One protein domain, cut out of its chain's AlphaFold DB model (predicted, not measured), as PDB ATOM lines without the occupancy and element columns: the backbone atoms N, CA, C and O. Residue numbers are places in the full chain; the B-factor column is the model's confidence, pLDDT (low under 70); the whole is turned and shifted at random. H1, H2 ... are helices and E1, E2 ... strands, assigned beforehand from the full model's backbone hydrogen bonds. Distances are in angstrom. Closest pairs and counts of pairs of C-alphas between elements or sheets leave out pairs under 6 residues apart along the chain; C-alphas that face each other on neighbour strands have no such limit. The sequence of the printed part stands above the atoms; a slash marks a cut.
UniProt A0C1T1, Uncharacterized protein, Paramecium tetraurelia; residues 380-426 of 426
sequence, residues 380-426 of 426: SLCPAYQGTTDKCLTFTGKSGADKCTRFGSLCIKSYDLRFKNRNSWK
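This is residues 380 to 426 of the 426 residues of an uncharacterized protein of Paramecium tetraurelia (UniProt A0C1T1). A small body holds a twisted hairpin, E1 and E2, with the short helix H1 packed mainly on E1; a tail, residues 418 to 426, sticks out and makes the length. The 47 printed residues hold H1, E1, E2 and H2 in that order, a mixed class with under half of the residues in named elements. The whole is only just compact, close to loose, with a radius of gyration of the C-alphas of 11.1 A, and elongated, 37 by 20 by 15 A.

H1 is residues 389 to 394, from C-alpha 389 at (126.531, 166.208, 109.634). E1, residues 402 to 407, is 15.2 A long; E2, residues 410 to 413, is 10.2 A. H2, residues 417 to 420, ends at (128.751, 156.190, 124.136).

E1 and E2 are an antiparallel hairpin at 139 degrees, with N 405 and O 412 2.8 A apart, within hydrogen-bond range. The closest C-alphas of H1 and E1 are those of Cys 392 and Thr 405, 5.1 A apart. H2 is apart from H1 and E1. In H1 every O i to N i+4 pair is within hydrogen-bond range; H2 is too short for one.

The body without residues 418 to 426 spans 23 by 17 by 15 A. The printed part has no cut and no long link. Confidence is under 70 at residues 399 to 400 and 415 to 426.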
ATOM      1  N   SER A 380     109.647 166.466 114.246       87.19
ATOM      2  CA  SER A 380     109.714 165.022 114.520       87.19
ATOM      3  C   SER A 380     110.960 164.623 115.315       87.19
ATOM      4  O   SER A 380     111.911 165.377 115.449       87.19
ATOM      5  N   LEU A 381     110.980 163.417 115.888       87.50
ATOM      6  CA  LEU A 381     112.128 162.931 116.667       87.50
ATOM      7  C   LEU A 381     113.399 162.823 115.808       87.50
ATOM      8  O   LEU A 381     113.327 162.337 114.684       87.50
ATOM      9  N   CYS A 382     114.570 163.176 116.365       86.38
ATOM     10  CA  CYS A 382     115.845 163.152 115.628       86.38
ATOM     11  C   CYS A 382     116.114 161.838 114.855       86.38
ATOM     12  O   CYS A 382     116.489 161.933 113.688       86.38
ATOM     13  N   PRO A 383     115.869 160.636 115.429       87.31
ATOM     14  CA  PRO A 383     116.065 159.358 114.730       87.31
ATOM     15  C   PRO A 383     115.228 159.158 113.466       87.31
ATOM     16  O   PRO A 383     115.514 158.248 112.694       87.31
ATOM     17  N   ALA A 384     114.195 159.973 113.253       86.06
ATOM     18  CA  ALA A 384     113.350 159.905 112.071       86.06
ATOM     19  C   ALA A 384     113.938 160.656 110.858       86.06
ATOM     20  O   ALA A 384     113.392 160.544 109.761       86.06
ATOM     21  N   TYR A 385     115.042 161.394 111.033       84.75
ATOM     22  CA  TYR A 385     115.750 162.084 109.953       84.75
ATOM     23  C   TYR A 385     116.982 161.305 109.479       84.75
ATOM     24  O   TYR A 385     117.680 160.650 110.259       84.75
ATOM     25  N   GLN A 386     117.301 161.465 108.196       82.06
ATOM     26  CA  GLN A 386     118.554 161.021 107.587       82.06
ATOM     27  C   GLN A 386     119.302 162.230 107.027       82.06
ATOM     28  O   GLN A 386     118.683 163.173 106.528       82.06
ATOM     29  N   GLY A 387     120.634 162.218 107.083       80.19
ATOM     30  CA  GLY A 387     121.400 163.332 106.535       80.19
ATOM     31  C   GLY A 387     122.897 163.321 106.816       80.19
ATOM     32  O   GLY A 387     123.437 162.489 107.547       80.19
ATOM     33  N   THR A 388     123.572 164.291 106.202       82.56
ATOM     34  CA  THR A 388     124.962 164.643 106.504       82.56
ATOM     35  C   THR A 388     125.063 165.323 107.870       82.56
ATOM     36  O   THR A 388     124.055 165.640 108.500       82.56
ATOM     37  N   THR A 389     126.292 165.543 108.346       81.12
ATOM     38  CA  THR A 389     126.531 166.208 109.634       81.12
ATOM     39  C   THR A 389     125.863 167.578 109.661       81.12
ATOM     40  O   THR A 389     125.089 167.850 110.573       81.12
ATOM     41  N   ASP A 390     126.074 168.376 108.615       82.50
ATOM     42  CA  ASP A 390     125.504 169.719 108.506       82.50
ATOM     43  C   ASP A 390     123.981 169.682 108.426       82.50
ATOM     44  O   ASP A 390     123.312 170.454 109.106       82.50
ATOM     45  N   LYS A 391     123.418 168.725 107.676       79.75
ATOM     46  CA  LYS A 391     121.965 168.566 107.566       79.75
ATOM     47  C   LYS A 391     121.327 168.150 108.895       79.75
ATOM     48  O   LYS A 391     120.314 168.710 109.283       79.75
ATOM     49  N   CYS A 392     121.932 167.228 109.644       84.12
ATOM     50  CA  CYS A 392     121.416 166.859 110.964       84.12
ATOM     51  C   CYS A 392     121.470 168.019 111.970       84.12
ATOM     52  O   CYS A 392     120.639 168.061 112.871       84.12
ATOM     53  N   LEU A 393     122.419 168.953 111.834       84.50
ATOM     54  CA  LEU A 393     122.542 170.109 112.728       84.50
ATOM     55  C   LEU A 393     121.455 171.173 112.503       84.50
ATOM     56  O   LEU A 393     121.238 171.995 113.395       84.50
ATOM     57  N   THR A 394     120.763 171.168 111.356       82.12
ATOM     58  CA  THR A 394     119.649 172.096 111.085       82.12
ATOM     59  C   THR A 394     118.309 171.611 111.641       82.12
ATOM     60  O   THR A 394     117.368 172.403 111.734       82.12
ATOM     61  N   PHE A 395     118.206 170.337 112.033       81.19
ATOM     62  CA  PHE A 395     116.980 169.758 112.575       81.19
ATOM     63  C   PHE A 395     116.861 169.947 114.083       81.19
ATOM     64  O   PHE A 395     117.828 169.842 114.844       81.19
ATOM     65  N   THR A 396     115.621 170.159 114.516       75.50
ATOM     66  CA  THR A 396     115.251 170.230 115.923       75.50
ATOM     67  C   THR A 396     114.226 169.145 116.222       75.50
ATOM     68  O   THR A 396     113.102 169.199 115.728       75.50
ATOM     69  N   GLY A 397     114.613 168.155 117.022       72.06
ATOM     70  CA  GLY A 397     113.745 167.077 117.468       72.06
ATOM     71  C   GLY A 397     112.590 167.565 118.353       72.06
ATOM     72  O   GLY A 397     112.546 168.740 118.716       72.06
ATOM     73  N   LYS A 398     111.672 166.650 118.695       77.62
ATOM     74  CA  LYS A 398     110.433 166.842 119.487       77.62
ATOM     75  C   LYS A 398     110.126 168.293 119.886       77.62
ATOM     76  O   LYS A 398     110.684 168.823 120.848       77.62
ATOM     77  N   SER A 399     109.175 168.900 119.175       67.12
ATOM     78  CA  SER A 399     108.644 170.242 119.474       67.12
ATOM     79  C   SER A 399     109.682 171.373 119.416       67.12
ATOM     80  O   SER A 399     109.469 172.430 120.000       67.12
ATOM     81  N   GLY A 400     110.808 171.166 118.725       68.69
ATOM     82  CA  GLY A 400     111.854 172.178 118.568       68.69
ATOM     83  C   GLY A 400     112.875 172.237 119.712       68.69
ATOM     84  O   GLY A 400     113.805 173.037 119.653       68.69
ATOM     85  N   ALA A 401     112.729 171.405 120.750       72.44
ATOM     86  CA  ALA A 401     113.553 171.474 121.962       72.44
ATOM     87  C   ALA A 401     114.901 170.742 121.832       72.44
ATOM     88  O   ALA A 401     115.862 171.038 122.548       72.44
ATOM     89  N   ASP A 402     114.985 169.778 120.918       81.69
ATOM     90  CA  ASP A 402     116.081 168.821 120.872       81.69
ATOM     91  C   ASP A 402     117.029 169.130 119.716       81.69
ATOM     92  O   ASP A 402     116.637 169.047 118.562       81.69
ATOM     93  N   LYS A 403     118.303 169.428 119.975       84.50
ATOM     94  CA  LYS A 403     119.282 169.528 118.881       84.50
ATOM     95  C   LYS A 403     119.618 168.136 118.346       84.50
ATOM     96  O   LYS A 403     119.873 167.213 119.132       84.50
ATOM     97  N   CYS A 404     119.618 167.990 117.025       86.56
ATOM     98  CA  CYS A 404     120.006 166.756 116.357       86.56
ATOM     99  C   CYS A 404     121.489 166.796 115.933       86.56
ATOM    100  O   CYS A 404     122.091 167.850 115.739       86.56
ATOM    101  N   THR A 405     122.126 165.630 115.848       89.00
ATOM    102  CA  THR A 405     123.513 165.441 115.395       89.00
ATOM    103  C   THR A 405     123.634 164.124 114.637       89.00
ATOM    104  O   THR A 405     122.787 163.248 114.790       89.00
ATOM    105  N   ARG A 406     124.663 163.953 113.810       87.31
ATOM    106  CA  ARG A 406     124.805 162.756 112.974       87.31
ATOM    107  C   ARG A 406     125.418 161.583 113.741       87.31
ATOM    108  O   ARG A 406     126.434 161.737 114.415       87.31
ATOM    109  N   PHE A 407     124.855 160.390 113.547       86.56
ATOM    110  CA  PHE A 407     125.445 159.112 113.943       86.56
ATOM    111  C   PHE A 407     125.208 158.073 112.837       86.56
ATOM    112  O   PHE A 407     124.098 157.578 112.648       86.56
ATOM    113  N   GLY A 408     126.252 157.759 112.065       84.75
ATOM    114  CA  GLY A 408     126.113 156.949 110.850       84.75
ATOM    115  C   GLY A 408     125.350 157.698 109.748       84.75
ATOM    116  O   GLY A 408     125.735 158.809 109.377       84.75
ATOM    117  N   SER A 409     124.289 157.089 109.210       80.81
ATOM    118  CA  SER A 409     123.362 157.701 108.238       80.81
ATOM    119  C   SER A 409     122.138 158.372 108.879       80.81
ATOM    120  O   SER A 409     121.379 159.047 108.183       80.81
ATOM    121  N   LEU A 410     121.946 158.209 110.192       85.00
ATOM    122  CA  LEU A 410     120.806 158.733 110.943       85.00
ATOM    123  C   LEU A 410     121.187 159.989 111.727       85.00
ATOM    124  O   LEU A 410     122.339 160.163 112.145       85.00
ATOM    125  N   CYS A 411     120.197 160.834 111.993       87.00
ATOM    126  CA  CYS A 411     120.327 161.876 113.001       87.00
ATOM    127  C   CYS A 411     119.914 161.321 114.376       87.00
ATOM    128  O   CYS A 411     118.939 160.597 114.509       87.00
ATOM    129  N   ILE A 412     120.644 161.649 115.434       88.06
ATOM    130  CA  ILE A 412     120.326 161.302 116.824       88.06
ATOM    131  C   ILE A 412     120.330 162.565 117.676       88.06
ATOM    132  O   ILE A 412     120.743 163.633 117.226       88.06
ATOM    133  N   LYS A 413     119.882 162.469 118.923       86.31
ATOM    134  CA  LYS A 413     119.860 163.615 119.827       86.31
ATOM    135  C   LYS A 413     121.263 163.943 120.345       86.31
ATOM    136  O   LYS A 413     122.003 163.048 120.744       86.31
ATOM    137  N   SER A 414     121.638 165.225 120.390       80.00
ATOM    138  CA  SER A 414     123.024 165.644 120.674       80.00
ATOM    139  C   SER A 414     123.602 165.173 122.018       80.00
ATOM    140  O   SER A 414     124.822 165.089 122.151       80.00
ATOM    141  N   TYR A 415     122.785 164.866 123.028       69.56
ATOM    142  CA  TYR A 415     123.298 164.356 124.306       69.56
ATOM    143  C   TYR A 415     123.564 162.843 124.322       69.56
ATOM    144  O   TYR A 415     124.309 162.389 125.191       69.56
ATOM    145  N   ASP A 416     123.041 162.070 123.361       59.41
ATOM    146  CA  ASP A 416     123.250 160.613 123.307       59.41
ATOM    147  C   ASP A 416     124.703 160.250 122.957       59.41
ATOM    148  O   ASP A 416     125.187 159.168 123.297       59.41
ATOM    149  N   LEU A 417     125.457 161.181 122.358       54.19
ATOM    150  CA  LEU A 417     126.893 161.020 122.109       54.19
ATOM    151  C   LEU A 417     127.738 161.051 123.394       54.19
ATOM    152  O   LEU A 417     128.812 160.448 123.431       54.19
ATOM    153  N   ARG A 418     127.271 161.707 124.470       49.56
ATOM    154  CA  ARG A 418     128.046 161.823 125.724       49.56
ATOM    155  C   ARG A 418     128.095 160.528 126.534       49.56
ATOM    156  O   ARG A 418     128.985 160.383 127.367       49.56
ATOM    157  N   PHE A 419     127.185 159.587 126.282       48.50
ATOM    158  CA  PHE A 419     127.167 158.294 126.971       48.50
ATOM    159  C   PHE A 419     127.943 157.198 126.232       48.50
ATOM    160  O   PHE A 419     128.527 156.338 126.887       48.50
ATOM    161  N   LYS A 420     128.035 157.235 124.895       49.25
ATOM    162  CA  LYS A 420     128.751 156.190 124.136       49.25
ATOM    163  C   LYS A 420     130.273 156.377 124.088       49.25
ATOM    164  O   LYS A 420     130.986 155.382 124.021       49.25
ATOM    165  N   ASN A 421     130.781 157.605 124.216       45.62
ATOM    166  CA  ASN A 421     132.229 157.877 124.214       45.62
ATOM    167  C   ASN A 421     132.934 157.656 125.570       45.62
ATOM    168  O   ASN A 421     134.138 157.870 125.665       45.62
ATOM    169  N   ARG A 422     132.226 157.215 126.624       44.03
ATOM    170  CA  ARG A 422     132.865 156.787 127.887       44.03
ATOM    171  C   ARG A 422     133.387 155.347 127.866       44.03
ATOM    172  O   ARG A 422     134.119 154.980 128.774       44.03
ATOM    173  N   ASN A 423     133.057 154.552 126.845       44.09
ATOM    174  CA  ASN A 423     133.472 153.146 126.754       44.09
ATOM    175  C   ASN A 423     134.668 152.892 125.815       44.09
ATOM    176  O   ASN A 423     135.001 151.736 125.581       44.09
ATOM    177  N   SER A 424     135.323 153.933 125.289       42.41
ATOM    178  CA  SER A 424     136.509 153.815 124.418       42.41
ATOM    179  C   SER A 424     137.836 154.202 125.093       42.41
ATOM    180  O   SER A 424     138.853 154.301 124.417       42.41
ATOM    181  N   TRP A 425     137.845 154.372 126.419       38.47
ATOM    182  CA  TRP A 425     139.066 154.394 127.236       38.47
ATOM    183  C   TRP A 425     139.083 153.139 128.121       38.47
ATOM    184  O   TRP A 425     138.710 153.185 129.294       38.47
ATOM    185  N   LYS A 426     139.453 152.005 127.526       36.25
ATOM    186  CA  LYS A 426     139.977 150.827 128.220       36.25
ATOM    187  C   LYS A 426     141.183 150.315 127.461       36.25
ATOM    188  O   LYS A 426     141.080 150.266 126.216       36.25
TER     189      LYS A 426